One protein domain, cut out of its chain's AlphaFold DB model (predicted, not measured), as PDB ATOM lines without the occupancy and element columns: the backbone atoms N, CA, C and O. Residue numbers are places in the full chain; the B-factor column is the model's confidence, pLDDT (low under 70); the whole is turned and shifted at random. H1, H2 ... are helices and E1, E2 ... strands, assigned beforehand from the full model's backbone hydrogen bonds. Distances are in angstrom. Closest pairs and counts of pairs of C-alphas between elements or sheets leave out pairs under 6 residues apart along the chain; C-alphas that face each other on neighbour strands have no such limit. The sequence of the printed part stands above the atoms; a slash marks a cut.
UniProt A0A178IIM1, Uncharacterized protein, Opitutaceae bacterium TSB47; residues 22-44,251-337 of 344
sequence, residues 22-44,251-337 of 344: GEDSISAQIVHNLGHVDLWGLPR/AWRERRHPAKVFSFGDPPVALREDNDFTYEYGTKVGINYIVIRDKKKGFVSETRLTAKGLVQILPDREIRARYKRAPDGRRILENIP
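What this domain is: This is residues 22 to 44 and 251 to 337 of the 344 residues of an uncharacterized protein of Opitutaceae bacterium TSB47 (UniProt A0A178IIM1). One twisted, curled wall of six strands, E3 to E8, has the short helix H1 over one face near its E6 to E8 end, while residues 33 to 44 run on over that same face toward the E3 end. Beside edge strand E3 a small two-strand hairpin, E1 and E2, prolongs the wall, and its long loop, residues 255 to 268, reaches far from the middle. The 110 printed residues hold one named helix and eight named strands, in the order H1 E1 E2 E3 E4 E5 E6 E7 E8, and the class is mostly strand. The six-strand sheet is antiparallel, in the order E3 E4 E5 E6 E7 E8. The whole is compact, with a radius of gyration of the C-alphas of 14.4 A, and spans 39 by 38 by 27 A.

How they stand to each other: H1, residues 26 to 32, has every O i to N i+4 pair within hydrogen-bond range. E1, residues 251 to 254, and E2, residues 269 to 273, form an antiparallel hairpin, with N 253 and O 270 2.9 A apart. The sheet is a meander, each strand the antiparallel neighbour of the one before: E3, residues 277 to 284; E4, 287 to 294; E5, 299 to 306; E6, 309 to 313; E7, 318 to 325; E8, 331 to 335. N to O pairs within hydrogen-bond range include N 280 and O 291 at 2.9 A for E3 and E4, N 303 and O 290 at 2.8 A for E4 and E5, N 304 and O 311 at 2.8 A for E5 and E6, N 312 and O 319 at 2.8 A for E6 and E7, and N 324 and O 332 at 2.8 A for E7 and E8. From edge to edge the strands' lines turn by 80 degrees. H1 is on this sheet at a height of 7.9 A, over E6 and slantwise to the strands, at 54 degrees to E6 on the local plane. The closest C-alphas of H1 and E8 are those of Ile 26 and Asn 335, 6.1 A apart. The closest C-alphas of E2 and E3 are those of Arg 272 and Tyr 279, 5.0 A apart. E1 and E3 are near each other, and E2 and E4 are apart.

Where its parts are: H1 begins at C-alpha 26 (33.703, -31.095, -4.442) and is 9.9 A long. E1 measures 10.4 A and E2 12.0 A. E3, from C-alpha 277 (50.300, -17.275, 1.343), measures 21.7 A, E4 23.0 A, E5 21.2 A, E6 13.6 A and E7 23.0 A. E8, 13.2 A, ends at C-alpha 335 (31.686, -35.690, -1.051).

The domain as a whole: The C-alphas farthest apart are those of Lys 296 and Pro 327, 44.2 A. Residues 45 to 250 are cut out, and C-alphas 44 and 251 stand 14.1 A apart across the cut. The link from E1 to E2 is long, with 14 residues. Mean pLDDT of the printed part is 79.1; residues 22 to 24, 256 to 267 and 326 to 331 are under 70.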
ATOM      1  N   GLY A  22      30.755 -26.784 -13.931       30.34
ATOM      2  CA  GLY A  22      31.320 -27.711 -12.943       30.34
ATOM      3  C   GLY A  22      31.757 -27.074 -11.619       30.34
ATOM      4  O   GLY A  22      32.463 -27.729 -10.846       30.34
ATOM      5  N   GLU A  23      31.369 -25.819 -11.358       37.66
ATOM      6  CA  GLU A  23      31.734 -25.078 -10.139       37.66
ATOM      7  C   GLU A  23      31.168 -25.709  -8.851       37.66
ATOM      8  O   GLU A  23      31.761 -25.541  -7.790       37.66
ATOM      9  N   ASP A  24      30.155 -26.578  -8.947       50.91
ATOM     10  CA  ASP A  24      29.593 -27.301  -7.793       50.91
ATOM     11  C   ASP A  24      30.290 -28.630  -7.458       50.91
ATOM     12  O   ASP A  24      29.884 -29.349  -6.541       50.91
ATOM     13  N   SER A  25      31.356 -29.009  -8.169       73.00
ATOM     14  CA  SER A  25      32.066 -30.247  -7.836       73.00
ATOM     15  C   SER A  25      32.926 -30.078  -6.575       73.00
ATOM     16  O   SER A  25      33.704 -29.134  -6.449       73.00
ATOM     17  N   ILE A  26      32.868 -31.053  -5.660       80.94
ATOM     18  CA  ILE A  26      33.703 -31.095  -4.442       80.94
ATOM     19  C   ILE A  26      35.198 -30.906  -4.748       80.94
ATOM     20  O   ILE A  26      35.933 -30.283  -3.989       80.94
ATOM     21  N   SER A  27      35.639 -31.395  -5.913       77.19
ATOM     22  CA  SER A  27      37.012 -31.236  -6.392       77.19
ATOM     23  C   SER A  27      37.363 -29.769  -6.635       77.19
ATOM     24  O   SER A  27      38.438 -29.346  -6.228       77.19
ATOM     25  N   ALA A  28      36.470 -28.990  -7.255       79.00
ATOM     26  CA  ALA A  28      36.685 -27.564  -7.489       79.00
ATOM     27  C   ALA A  28      36.780 -26.788  -6.168       79.00
ATOM     28  O   ALA A  28      37.695 -25.983  -6.012       79.00
ATOM     29  N   GLN A  29      35.920 -27.101  -5.193       83.69
ATOM     30  CA  GLN A  29      35.957 -26.479  -3.864       83.69
ATOM     31  C   GLN A  29      37.276 -26.769  -3.133       83.69
ATOM     32  O   GLN A  29      37.943 -25.847  -2.669       83.69
ATOM     33  N   ILE A  30      37.704 -28.037  -3.091       84.06
ATOM     34  CA  ILE A  30      38.978 -28.432  -2.465       84.06
ATOM     35  C   ILE A  30      40.148 -27.684  -3.102       84.06
ATOM     36  O   ILE A  30      41.006 -27.143  -2.409       84.06
ATOM     37  N   VAL A  31      40.158 -27.644  -4.432       82.75
ATOM     38  CA  VAL A  31      41.190 -27.015  -5.254       82.75
ATOM     39  C   VAL A  31      41.175 -25.487  -5.112       82.75
ATOM     40  O   VAL A  31      42.231 -24.865  -5.193       82.75
ATOM     41  N   HIS A  32      40.024 -24.862  -4.876       84.75
ATOM     42  CA  HIS A  32      39.918 -23.434  -4.566       84.75
ATOM     43  C   HIS A  32      40.575 -23.103  -3.218       84.75
ATOM     44  O   HIS A  32      41.362 -22.169  -3.113       84.75
ATOM     45  N   ASN A  33      40.336 -23.934  -2.207       86.88
ATOM     46  CA  ASN A  33      40.813 -23.713  -0.840       86.88
ATOM     47  C   ASN A  33      42.306 -24.032  -0.624       86.88
ATOM     48  O   ASN A  33      42.817 -23.882   0.487       86.88
ATOM     49  N   LEU A  34      43.012 -24.474  -1.670       85.69
ATOM     50  CA  LEU A  34      44.459 -24.714  -1.667       85.69
ATOM     51  C   LEU A  34      45.286 -23.462  -2.029       85.69
ATOM     52  O   LEU A  34      46.457 -23.580  -2.389       85.69
ATOM     53  N   GLY A  35      44.710 -22.258  -1.957       84.81
ATOM     54  CA  GLY A  35      45.425 -21.019  -2.283       84.81
ATOM     55  C   GLY A  35      45.897 -21.037  -3.736       84.81
ATOM     56  O   GLY A  35      45.081 -21.170  -4.642       84.81
ATOM     57  N   HIS A  36      47.205 -20.981  -3.993       88.62
ATOM     58  CA  HIS A  36      47.756 -21.090  -5.352       88.62
ATOM     59  C   HIS A  36      48.436 -22.424  -5.665       88.62
ATOM     60  O   HIS A  36      49.014 -22.552  -6.745       88.62
ATOM     61  N   VAL A  37      48.325 -23.437  -4.800       86.69
ATOM     62  CA  VAL A  37      48.957 -24.748  -5.024       86.69
ATOM     63  C   VAL A  37      47.966 -25.848  -5.400       86.69
ATOM     64  O   VAL A  37      46.754 -25.720  -5.222       86.69
ATOM     65  N   ASP A  38      48.476 -26.932  -5.978       83.06
ATOM     66  CA  ASP A  38      47.756 -28.195  -6.128       83.06
ATOM     67  C   ASP A  38      47.911 -29.099  -4.885       83.06
ATOM     68  O   ASP A  38      48.537 -28.733  -3.889       83.06
ATOM     69  N   LEU A  39      47.341 -30.309  -4.936       76.19
ATOM     70  CA  LEU A  39      47.429 -31.291  -3.842       76.19
ATOM     71  C   LEU A  39      48.862 -31.779  -3.572       76.19
ATOM     72  O   LEU A  39      49.107 -32.395  -2.537       76.19
ATOM     73  N   TRP A  40      49.806 -31.515  -4.476       75.50
ATOM     74  CA  TRP A  40      51.218 -31.850  -4.313       75.50
ATOM     75  C   TRP A  40      52.021 -30.691  -3.720       75.50
ATOM     76  O   TRP A  40      53.178 -30.880  -3.342       75.50
ATOM     77  N   GLY A  41      51.407 -29.513  -3.564       77.50
ATOM     78  CA  GLY A  41      52.078 -28.304  -3.102       77.50
ATOM     79  C   GLY A  41      52.857 -27.584  -4.203       77.50
ATOM     80  O   GLY A  41      53.783 -26.836  -3.891       77.50
ATOM     81  N   LEU A  42      52.523 -27.831  -5.473       85.44
ATOM     82  CA  LEU A  42      53.123 -27.160  -6.623       85.44
ATOM     83  C   LEU A  42      52.251 -25.981  -7.072       85.44
ATOM     84  O   LEU A  42      51.024 -26.089  -7.033       85.44
ATOM     85  N   PRO A  43      52.848 -24.855  -7.506       87.62
ATOM     86  CA  PRO A  43      52.096 -23.684  -7.924       87.62
ATOM     87  C   PRO A  43      51.276 -23.972  -9.185       87.62
ATOM     88  O   PRO A  43      51.735 -24.610 -10.132       87.62
ATOM     89  N   ARG A  44      50.056 -23.442  -9.222       88.12
ATOM     90  CA  ARG A  44      49.131 -23.575 -10.351       88.12
ATOM     91  C   ARG A  44      49.251 -22.372 -11.274       88.12
ATOM     92  O   ARG A  44      48.374 -21.511 -11.302       88.12
ATOM     93  N   ALA A 251      58.903 -18.623  -3.167       94.62
ATOM     94  CA  ALA A 251      60.008 -19.212  -2.426       94.62
ATOM     95  C   ALA A 251      59.784 -20.716  -2.318       94.62
ATOM     96  O   ALA A 251      58.718 -21.178  -1.909       94.62
ATOM     97  N   TRP A 252      60.811 -21.482  -2.662       92.25
ATOM     98  CA  TRP A 252      60.763 -22.938  -2.661       92.25
ATOM     99  C   TRP A 252      61.378 -23.507  -1.387       92.25
ATOM    100  O   TRP A 252      62.223 -22.886  -0.738       92.25
ATOM    101  N   ARG A 253      60.951 -24.714  -1.025       87.06
ATOM    102  CA  ARG A 253      61.572 -25.517   0.025       87.06
ATOM    103  C   ARG A 253      61.806 -26.928  -0.491       87.06
ATOM    104  O   ARG A 253      60.893 -27.566  -1.013       87.06
ATOM    105  N   GLU A 254      63.014 -27.430  -0.277       81.06
ATOM    106  CA  GLU A 254      63.336 -28.839  -0.492       81.06
ATOM    107  C   GLU A 254      62.572 -29.725   0.496       81.06
ATOM    108  O   GLU A 254      62.487 -29.438   1.701       81.06
ATOM    109  N   ARG A 255      62.023 -30.837   0.005       73.38
ATOM    110  CA  ARG A 255      61.424 -31.847   0.874       73.38
ATOM    111  C   ARG A 255      62.533 -32.735   1.438       73.38
ATOM    112  O   ARG A 255      63.220 -33.428   0.703       73.38
ATOM    113  N   ARG A 256      62.683 -32.733   2.770       56.81
ATOM    114  CA  ARG A 256      63.763 -33.431   3.508       56.81
ATOM    115  C   ARG A 256      63.714 -34.967   3.441       56.81
ATOM    116  O   ARG A 256      64.632 -35.619   3.924       56.81
ATOM    117  N   HIS A 257      62.686 -35.544   2.825       52.31
ATOM    118  CA  HIS A 257      62.571 -36.982   2.602       52.31
ATOM    119  C   HIS A 257      62.111 -37.248   1.167       52.31
ATOM    120  O   HIS A 257      60.933 -37.538   0.956       52.31
ATOM    121  N   PRO A 258      62.999 -37.170   0.159       46.69
ATOM    122  CA  PRO A 258      62.751 -37.926  -1.053       46.69
ATOM    123  C   PRO A 258      62.752 -39.386  -0.600       46.69
ATOM    124  O   PRO A 258      63.784 -39.901  -0.160       46.69
ATOM    125  N   ALA A 259      61.593 -40.046  -0.581       39.62
ATOM    126  CA  ALA A 259      61.572 -41.486  -0.377       39.62
ATOM    127  C   ALA A 259      62.621 -42.090  -1.327       39.62
ATOM    128  O   ALA A 259      62.700 -41.697  -2.490       39.62
ATOM    129  N   LYS A 260      63.467 -42.998  -0.821       33.75
ATOM    130  CA  LYS A 260      64.607 -43.630  -1.525       33.75
ATOM    131  C   LYS A 260      64.230 -44.416  -2.796       33.75
ATOM    132  O   LYS A 260      65.047 -45.134  -3.356       33.75
ATOM    133  N   VAL A 261      63.005 -44.264  -3.271       33.41
ATOM    134  CA  VAL A 261      62.503 -44.721  -4.551       33.41
ATOM    135  C   VAL A 261      61.745 -43.525  -5.108       33.41
ATOM    136  O   VAL A 261      60.781 -43.087  -4.488       33.41
ATOM    137  N   PHE A 262      62.193 -42.969  -6.237       37.25
ATOM    138  CA  PHE A 262      61.451 -41.950  -6.978       37.25
ATOM    139  C   PHE A 262      60.096 -42.535  -7.406       37.25
ATOM    140  O   PHE A 262      59.939 -43.045  -8.514       37.25
ATOM    141  N   SER A 263      59.109 -42.512  -6.516       32.50
ATOM    142  CA  SER A 263      57.730 -42.790  -6.865       32.50
ATOM    143  C   SER A 263      57.207 -41.576  -7.615       32.50
ATOM    144  O   SER A 263      57.178 -40.463  -7.090       32.50
ATOM    145  N   PHE A 264      56.820 -41.798  -8.868       35.91
ATOM    146  CA  PHE A 264      56.080 -40.851  -9.693       35.91
ATOM    147  C   PHE A 264      54.945 -40.230  -8.851       35.91
ATOM    148  O   PHE A 264      54.011 -40.937  -8.479       35.91
ATOM    149  N   GLY A 265      55.047 -38.943  -8.502       46.34
ATOM    150  CA  GLY A 265      54.015 -38.241  -7.727       46.34
ATOM    151  C   GLY A 265      54.512 -37.359  -6.582       46.34
ATOM    152  O   GLY A 265      53.841 -36.383  -6.300       46.34
ATOM    153  N   ASP A 266      55.678 -37.611  -5.976       57.09
ATOM    154  CA  ASP A 266      56.193 -36.745  -4.900       57.09
ATOM    155  C   ASP A 266      57.268 -35.780  -5.424       57.09
ATOM    156  O   ASP A 266      58.406 -36.199  -5.663       57.09
ATOM    157  N   PRO A 267      56.949 -34.489  -5.637       63.69
ATOM    158  CA  PRO A 267      57.939 -33.545  -6.126       63.69
ATOM    159  C   PRO A 267      59.018 -33.308  -5.052       63.69
ATOM    160  O   PRO A 267      58.694 -33.159  -3.871       63.69
ATOM    161  N   PRO A 268      60.308 -33.230  -5.429       71.75
ATOM    162  CA  PRO A 268      61.407 -33.068  -4.469       71.75
ATOM    163  C   PRO A 268      61.446 -31.665  -3.846       71.75
ATOM    164  O   PRO A 268      62.134 -31.431  -2.852       71.75
ATOM    165  N   VAL A 269      60.668 -30.735  -4.397       83.56
ATOM    166  CA  VAL A 269      60.456 -29.391  -3.868       83.56
ATOM    167  C   VAL A 269      58.966 -29.128  -3.708       83.56
ATOM    168  O   VAL A 269      58.143 -29.680  -4.436       83.56
ATOM    169  N   ALA A 270      58.623 -28.259  -2.768       85.62
ATOM    170  CA  ALA A 270      57.280 -27.718  -2.630       85.62
ATOM    171  C   ALA A 270      57.348 -26.205  -2.429       85.62
ATOM    172  O   ALA A 270      58.379 -25.662  -2.013       85.62
ATOM    173  N   LEU A 271      56.254 -25.522  -2.745       90.31
ATOM    174  CA  LEU A 271      56.176 -24.079  -2.614       90.31
ATOM    175  C   LEU A 271      56.119 -23.700  -1.137       90.31
ATOM    176  O   LEU A 271      55.159 -24.026  -0.469       90.31
ATOM    177  N   ARG A 272      57.119 -23.009  -0.596       93.06
ATOM    178  CA  ARG A 272      57.085 -22.531   0.796       93.06
ATOM    179  C   ARG A 272      56.170 -21.323   0.944       93.06
ATOM    180  O   ARG A 272      55.540 -21.134   1.980       93.06
ATOM    181  N   GLU A 273      56.170 -20.464  -0.064       95.06
ATOM    182  CA  GLU A 273      55.620 -19.122   0.042       95.06
ATOM    183  C   GLU A 273      55.334 -18.554  -1.345       95.06
ATOM    184  O   GLU A 273      56.123 -18.771  -2.270       95.06
ATOM    185  N   ASP A 274      54.241 -17.803  -1.464       95.50
ATOM    186  CA  ASP A 274      53.971 -16.933  -2.610       95.50
ATOM    187  C   ASP A 274      53.645 -15.495  -2.168       95.50
ATOM    188  O   ASP A 274      53.920 -15.151  -1.023       95.50
ATOM    189  N   ASN A 275      53.111 -14.619  -3.023       94.19
ATOM    190  CA  ASN A 275      52.756 -13.248  -2.625       94.19
ATOM    191  C   ASN A 275      51.703 -13.165  -1.505       94.19
ATOM    192  O   ASN A 275      51.750 -12.230  -0.705       94.19
ATOM    193  N   ASP A 276      50.806 -14.139  -1.411       94.56
ATOM    194  CA  ASP A 276      49.590 -14.064  -0.597       94.56
ATOM    195  C   ASP A 276      49.624 -15.038   0.585       94.56
ATOM    196  O   ASP A 276      49.070 -14.765   1.655       94.56
ATOM    197  N   PHE A 277      50.342 -16.150   0.428       95.94
ATOM    198  CA  PHE A 277      50.300 -17.275   1.343       95.94
ATOM    199  C   PHE A 277      51.684 -17.790   1.740       95.94
ATOM    200  O   PHE A 277      52.703 -17.611   1.066       95.94
ATOM    201  N   THR A 278      51.692 -18.478   2.875       95.56
ATOM    202  CA  THR A 278      52.751 -19.379   3.319       95.56
ATOM    203  C   THR A 278      52.173 -20.782   3.433       95.56
ATOM    204  O   THR A 278      51.009 -20.963   3.803       95.56
ATOM    205  N   TYR A 279      52.997 -21.769   3.106       92.19
ATOM    206  CA  TYR A 279      52.596 -23.160   3.017       92.19
ATOM    207  C   TYR A 279      53.497 -24.007   3.910       92.19
ATOM    208  O   TYR A 279      54.729 -23.986   3.811       92.19
ATOM    209  N   GLU A 280      52.872 -24.779   4.784       90.31
ATOM    210  CA  GLU A 280      53.540 -25.743   5.640       90.31
ATOM    211  C   GLU A 280      53.133 -27.156   5.226       90.31
ATOM    212  O   GLU A 280      51.953 -27.465   5.077       90.31
ATOM    213  N   TYR A 281      54.130 -28.021   5.062       86.31
ATOM    214  CA  TYR A 281      53.949 -29.421   4.700       86.31
ATOM    215  C   TYR A 281      54.500 -30.302   5.805       86.31
ATOM    216  O   TYR A 281      55.594 -30.044   6.319       86.31
ATOM    217  N   GLY A 282      53.797 -31.387   6.098       81.56
ATOM    218  CA  GLY A 282      54.285 -32.393   7.023       81.56
ATOM    219  C   GLY A 282      53.505 -33.690   6.943       81.56
ATOM    220  O   GLY A 282      52.603 -33.861   6.120       81.56
ATOM    221  N   THR A 283      53.869 -34.604   7.833       80.62
ATOM    222  CA  THR A 283      53.202 -35.890   7.998       80.62
ATOM    223  C   THR A 283      52.906 -36.083   9.479       80.62
ATOM    224  O   THR A 283      53.808 -35.997  10.309       80.62
ATOM    225  N   LYS A 284      51.646 -36.354   9.826       76.44
ATOM    226  CA  LYS A 284      51.215 -36.635  11.200       76.44
ATOM    227  C   LYS A 284      50.526 -37.992  11.230       76.44
ATOM    228  O   LYS A 284      49.517 -38.174  10.562       76.44
ATOM    229  N   VAL A 285      51.079 -38.953  11.977       81.81
ATOM    230  CA  VAL A 285      50.536 -40.327  12.080       81.81
ATOM    231  C   VAL A 285      50.315 -40.960  10.687       81.81
ATOM    232  O   VAL A 285      49.266 -41.518  10.388       81.81
ATOM    233  N   GLY A 286      51.288 -40.799   9.780       72.50
ATOM    234  CA  GLY A 286      51.215 -41.326   8.408       72.50
ATOM    235  C   GLY A 286      50.262 -40.586   7.457       72.50
ATOM    236  O   GLY A 286      50.080 -41.024   6.324       72.50
ATOM    237  N   ILE A 287      49.663 -39.470   7.884       76.94
ATOM    238  CA  ILE A 287      48.793 -38.623   7.061       76.94
ATOM    239  C   ILE A 287      49.583 -37.400   6.608       76.94
ATOM    240  O   ILE A 287      50.064 -36.633   7.444       76.94
ATOM    241  N   ASN A 288      49.695 -37.206   5.295       83.50
ATOM    242  CA  ASN A 288      50.334 -36.020   4.729       83.50
ATOM    243  C   ASN A 288      49.384 -34.829   4.823       83.50
ATOM    244  O   ASN A 288      48.187 -34.978   4.580       83.50
ATOM    245  N   TYR A 289      49.905 -33.653   5.155       85.69
ATOM    246  CA  TYR A 289      49.100 -32.444   5.255       85.69
ATOM    247  C   TYR A 289      49.748 -31.243   4.569       85.69
ATOM    248  O   TYR A 289      50.969 -31.169   4.417       85.69
ATOM    249  N   ILE A 290      48.894 -30.293   4.194       89.62
ATOM    250  CA  ILE A 290      49.251 -28.954   3.732       89.62
ATOM    251  C   ILE A 290      48.476 -27.963   4.594       89.62
ATOM    252  O   ILE A 290      47.248 -27.983   4.572       89.62
ATOM    253  N   VAL A 291      49.171 -27.111   5.339       92.31
ATOM    254  CA  VAL A 291      48.575 -25.978   6.059       92.31
ATOM    255  C   VAL A 291      48.889 -24.704   5.294       92.31
ATOM    256  O   VAL A 291      50.038 -24.458   4.928       92.31
ATOM    257  N   ILE A 292      47.865 -23.890   5.072       94.38
ATOM    258  CA  ILE A 292      47.949 -22.615   4.368       94.38
ATOM    259  C   ILE A 292      47.653 -21.501   5.356       94.38
ATOM    260  O   ILE A 292      46.657 -21.536   6.090       94.38
ATOM    261  N   ARG A 293      48.526 -20.498   5.363       96.12
ATOM    262  CA  ARG A 293      48.345 -19.272   6.137       96.12
ATOM    263  C   ARG A 293      48.519 -18.064   5.244       96.12
ATOM    264  O   ARG A 293      49.355 -18.089   4.344       96.12
ATOM    265  N   ASP A 294      47.775 -17.004   5.516       95.44
ATOM    266  CA  ASP A 294      48.004 -15.717   4.864       95.44
ATOM    267  C   ASP A 294      49.343 -15.088   5.312       95.44
ATOM    268  O   ASP A 294      50.029 -15.579   6.219       95.44
ATOM    269  N   LYS A 295      49.728 -13.962   4.704       92.38
ATOM    270  CA  LYS A 295      50.932 -13.203   5.099       92.38
ATOM    271  C   LYS A 295      50.920 -12.649   6.520       92.38
ATOM    272  O   LYS A 295      51.985 -12.403   7.085       92.38
ATOM    273  N   LYS A 296      49.743 -12.467   7.113       93.62
ATOM    274  CA  LYS A 296      49.570 -12.066   8.515       93.62
ATOM    275  C   LYS A 296      49.593 -13.274   9.462       93.62
ATOM    276  O   LYS A 296      49.395 -13.101  10.662       93.62
ATOM    277  N   LYS A 297      49.900 -14.474   8.947       91.25
ATOM    278  CA  LYS A 297      49.928 -15.771   9.643       91.25
ATOM    279  C   LYS A 297      48.549 -16.281  10.083       91.25
ATOM    280  O   LYS A 297      48.479 -17.271  10.822       91.25
ATOM    281  N   GLY A 298      47.471 -15.662   9.606       94.56
ATOM    282  CA  GLY A 298      46.101 -16.129   9.789       94.56
ATOM    283  C   GLY A 298      45.905 -17.499   9.149       94.56
ATOM    284  O   GLY A 298      46.424 -17.768   8.066       94.56
ATOM    285  N   PHE A 299      45.204 -18.396   9.840       95.75
ATOM    286  CA  PHE A 299      44.883 -19.721   9.311       95.75
ATOM    287  C   PHE A 299      43.873 -19.605   8.164       95.75
ATOM    288  O   PHE A 299      42.825 -18.987   8.336       95.75
ATOM    289  N   VAL A 300      44.186 -20.213   7.016       94.44
ATOM    290  CA  VAL A 300      43.310 -20.231   5.833       94.44
ATOM    291  C   VAL A 300      42.714 -21.617   5.634       94.44
ATOM    292  O   VAL A 300      41.499 -21.754   5.519       94.44
ATOM    293  N   SER A 301      43.551 -22.655   5.592       94.25
ATOM    294  CA  SER A 301      43.081 -24.033   5.456       94.25
ATOM    295  C   SER A 301      44.131 -25.052   5.893       94.25
ATOM    296  O   SER A 301      45.332 -24.783   5.901       94.25
ATOM    297  N   GLU A 302      43.678 -26.257   6.230       93.56
ATOM    298  CA  GLU A 302      44.519 -27.446   6.358       93.56
ATOM    299  C   GLU A 302      43.924 -28.568   5.515       93.56
ATOM    300  O   GLU A 302      42.785 -28.969   5.725       93.56
ATOM    301  N   THR A 303      44.690 -29.107   4.573       90.75
ATOM    302  CA  THR A 303      44.280 -30.256   3.759       90.75
ATOM    303  C   THR A 303      45.079 -31.481   4.169       90.75
ATOM    304  O   THR A 303      46.300 -31.487   4.059       90.75
ATOM    305  N   ARG A 304      44.389 -32.531   4.611       88.81
ATOM    306  CA  ARG A 304      44.934 -33.833   5.002       88.81
ATOM    307  C   ARG A 304      44.662 -34.862   3.915       88.81
ATOM    308  O   ARG A 304      43.510 -35.096   3.554       88.81
ATOM    309  N   LEU A 305      45.713 -35.509   3.433       84.88
ATOM    310  CA  LEU A 305      45.684 -36.537   2.401       84.88
ATOM    311  C   LEU A 305      45.823 -37.914   3.051       84.88
ATOM    312  O   LEU A 305      46.830 -38.219   3.691       84.88
ATOM    313  N   THR A 306      44.811 -38.756   2.872       79.31
ATOM    314  CA  THR A 306      44.764 -40.119   3.417       79.31
ATOM    315  C   THR A 306      44.671 -41.140   2.286       79.31
ATOM    316  O   THR A 306      44.300 -40.812   1.161       79.31
ATOM    317  N   ALA A 307      44.903 -42.418   2.583       77.69
ATOM    318  CA  ALA A 307      44.705 -43.483   1.597       77.69
ATOM    319  C   ALA A 307      43.247 -43.593   1.091       77.69
ATOM    320  O   ALA A 307      43.012 -44.068  -0.020       77.69
ATOM    321  N   LYS A 308      42.264 -43.167   1.899       79.38
ATOM    322  CA  LYS A 308      40.826 -43.305   1.604       79.38
ATOM    323  C   LYS A 308      40.217 -42.060   0.949       79.38
ATOM    324  O   LYS A 308      39.112 -42.131   0.414       79.38
ATOM    325  N   GLY A 309      40.922 -40.936   0.969       84.25
ATOM    326  CA  GLY A 309      40.382 -39.653   0.543       84.25
ATOM    327  C   GLY A 309      41.143 -38.485   1.142       84.25
ATOM    328  O   GLY A 309      42.295 -38.623   1.552       84.25
ATOM    329  N   LEU A 310      40.475 -37.346   1.255       88.88
ATOM    330  CA  LEU A 310      41.033 -36.152   1.868       88.88
ATOM    331  C   LEU A 310      40.031 -35.475   2.795       88.88
ATOM    332  O   LEU A 310      38.814 -35.581   2.620       88.88
ATOM    333  N   VAL A 311      40.577 -34.762   3.769       90.25
ATOM    334  CA  VAL A 311      39.834 -33.899   4.685       90.25
ATOM    335  C   VAL A 311      40.425 -32.507   4.580       90.25
ATOM    336  O   VAL A 311      41.642 -32.362   4.648       90.25
ATOM    337  N   GLN A 312      39.588 -31.494   4.412       91.00
ATOM    338  CA  GLN A 312      40.012 -30.106   4.386       91.00
ATOM    339  C   GLN A 312      39.309 -29.334   5.497       91.00
ATOM    340  O   GLN A 312      38.085 -29.253   5.530       91.00
ATOM    341  N   ILE A 313      40.102 -28.793   6.410       94.06
ATOM    342  CA  ILE A 313      39.662 -27.993   7.545       94.06
ATOM    343  C   ILE A 313      39.784 -26.528   7.139       94.06
ATOM    344  O   ILE A 313      40.843 -26.093   6.683       94.06
ATOM    345  N   LEU A 314      38.695 -25.789   7.297       93.81
ATOM    346  CA  LEU A 314      38.582 -24.348   7.089       93.81
ATOM    347  C   LEU A 314      38.258 -23.683   8.441       93.81
ATOM    348  O   LEU A 314      37.950 -24.395   9.398       93.81
ATOM    349  N   PRO A 315      38.322 -22.345   8.561       92.56
ATOM    350  CA  PRO A 315      38.046 -21.661   9.826       92.56
ATOM    351  C   PRO A 315      36.650 -21.944  10.400       92.56
ATOM    352  O   PRO A 315      36.477 -21.949  11.614       92.56
ATOM    353  N   ASP A 316      35.667 -22.177   9.533       91.69
ATOM    354  CA  ASP A 316      34.243 -22.272   9.858       91.69
ATOM    355  C   ASP A 316      33.627 -23.653   9.580       91.69
ATOM    356  O   ASP A 316      32.508 -23.930  10.013       91.69
ATOM    357  N   ARG A 317      34.321 -24.531   8.846       91.81
ATOM    358  CA  ARG A 317      33.772 -25.827   8.420       91.81
ATOM    359  C   ARG A 317      34.841 -26.855   8.074       91.81
ATOM    360  O   ARG A 317      36.013 -26.544   7.885       91.81
ATOM    361  N   GLU A 318      34.395 -28.092   7.893       92.69
ATOM    362  CA  GLU A 318      35.215 -29.190   7.391       92.69
ATOM    363  C   GLU A 318      34.589 -29.794   6.131       92.69
ATOM    364  O   GLU A 318      33.379 -30.010   6.057       92.69
ATOM    365  N   ILE A 319      35.431 -30.087   5.142       90.44
ATOM    366  CA  ILE A 319      35.066 -30.748   3.894       90.44
ATOM    367  C   ILE A 319      35.709 -32.134   3.878       90.44
ATOM    368  O   ILE A 319      36.929 -32.262   3.998       90.44
ATOM    369  N   ARG A 320      34.907 -33.183   3.683       91.00
ATOM    370  CA  ARG A 320      35.385 -34.567   3.574       91.00
ATOM    371  C   ARG A 320      35.097 -35.114   2.190       91.00
ATOM    372  O   ARG A 320      33.969 -35.049   1.716       91.00
ATOM    373  N   ALA A 321      36.094 -35.720   1.560       88.12
ATOM    374  CA  ALA A 321      35.902 -36.401   0.289       88.12
ATOM    375  C   ALA A 321      36.603 -37.758   0.275       88.12
ATOM    376  O   ALA A 321      37.720 -37.893   0.772       88.12
ATOM    377  N   ARG A 322      35.969 -38.766  -0.330       87.56
ATOM    378  CA  ARG A 322      36.568 -40.090  -0.560       87.56
ATOM    379  C   ARG A 322      36.968 -40.284  -2.009       87.56
ATOM    380  O   ARG A 322      36.322 -39.761  -2.915       87.56
ATOM    381  N   TYR A 323      38.002 -41.091  -2.230       82.75
ATOM    382  CA  TYR A 323      38.338 -41.543  -3.575       82.75
ATOM    383  C   TYR A 323      37.326 -42.595  -4.039       82.75
ATOM    384  O   TYR A 323      37.144 -43.625  -3.394       82.75
ATOM    385  N   LYS A 324      36.707 -42.360  -5.194       82.62
ATOM    386  CA  LYS A 324      35.820 -43.296  -5.889       82.62
ATOM    387  C   LYS A 324      36.373 -43.577  -7.277       82.62
ATOM    388  O   LYS A 324      36.988 -42.707  -7.890       82.62
ATOM    389  N   ARG A 325      36.167 -44.789  -7.788       76.00
ATOM    390  CA  ARG A 325      36.479 -45.104  -9.182       76.00
ATOM    391  C   ARG A 325      35.286 -44.719 -10.055       76.00
ATOM    392  O   ARG A 325      34.186 -45.218  -9.838       76.00
ATOM    393  N   ALA A 326      35.495 -43.809 -10.994       67.88
ATOM    394  CA  ALA A 326      34.536 -43.504 -12.040       67.88
ATOM    395  C   ALA A 326      34.391 -44.708 -12.998       67.88
ATOM    396  O   ALA A 326      35.298 -45.546 -13.057       67.88
ATOM    397  N   PRO A 327      33.281 -44.803 -13.756       55.47
ATOM    398  CA  PRO A 327      33.052 -45.889 -14.718       55.47
ATOM    399  C   PRO A 327      34.172 -46.051 -15.757       55.47
ATOM    400  O   PRO A 327      34.452 -47.157 -16.200       55.47
ATOM    401  N   ASP A 328      34.863 -44.961 -16.087       51.75
ATOM    402  CA  ASP A 328      36.015 -44.929 -16.997       51.75
ATOM    403  C   ASP A 328      37.356 -45.294 -16.322       51.75
ATOM    404  O   ASP A 328      38.434 -45.079 -16.876       51.75
ATOM    405  N   GLY A 329      37.310 -45.810 -15.092       54.78
ATOM    406  CA  GLY A 329      38.476 -46.246 -14.331       54.78
ATOM    407  C   GLY A 329      39.232 -45.131 -13.602       54.78
ATOM    408  O   GLY A 329      40.113 -45.454 -12.792       54.78
ATOM    409  N   ARG A 330      38.895 -43.848 -13.818       61.38
ATOM    410  CA  ARG A 330      39.553 -42.712 -13.149       61.38
ATOM    411  C   ARG A 330      39.224 -42.669 -11.660       61.38
ATOM    412  O   ARG A 330      38.123 -43.008 -11.242       61.38
ATOM    413  N   ARG A 331      40.164 -42.198 -10.838       66.62
ATOM    414  CA  ARG A 331      39.873 -41.824  -9.446       66.62
ATOM    415  C   ARG A 331      39.253 -40.428  -9.423       66.62
ATOM    416  O   ARG A 331      39.873 -39.482  -9.895       66.62
ATOM    417  N   ILE A 332      38.054 -40.316  -8.868       78.81
ATOM    418  CA  ILE A 332      37.338 -39.062  -8.624       78.81
ATOM    419  C   ILE A 332      37.126 -38.870  -7.122       78.81
ATOM    420  O   ILE A 332      37.196 -39.831  -6.354       78.81
ATOM    421  N   LEU A 333      36.882 -37.632  -6.702       80.12
ATOM    422  CA  LEU A 333      36.515 -37.312  -5.326       80.12
ATOM    423  C   LEU A 333      34.994 -37.247  -5.200       80.12
ATOM    424  O   LEU A 333      34.335 -36.571  -5.987       80.12
ATOM    425  N   GLU A 334      34.453 -37.939  -4.206       84.81
ATOM    426  CA  GLU A 334      33.034 -37.924  -3.855       84.81
ATOM    427  C   GLU A 334      32.873 -37.315  -2.462       84.81
ATOM    428  O   GLU A 334      33.588 -37.706  -1.537       84.81
ATOM    429  N   ASN A 335      31.959 -36.350  -2.325       85.00
ATOM    430  CA  ASN A 335      31.686 -35.690  -1.051       85.00
ATOM    431  C   ASN A 335      31.156 -36.709  -0.031       85.00
ATOM    432  O   ASN A 335      30.291 -37.522  -0.359       85.00
ATOM    433  N   ILE A 336      31.658 -36.653   1.199       83.56
ATOM    434  CA  ILE A 336      31.083 -37.369   2.334       83.56
ATOM    435  C   ILE A 336      30.288 -36.328   3.121       83.56
ATOM    436  O   ILE A 336      30.912 -35.434   3.696       83.56
ATOM    437  N   PRO A 337      28.946 -36.413   3.156       71.12
ATOM    438  CA  PRO A 337      28.143 -35.509   3.961       71.12
ATOM    439  C   PRO A 337      28.633 -35.551   5.404       71.12
ATOM    440  O   PRO A 337      28.734 -36.621   6.008       71.12
TER     441      PRO A 337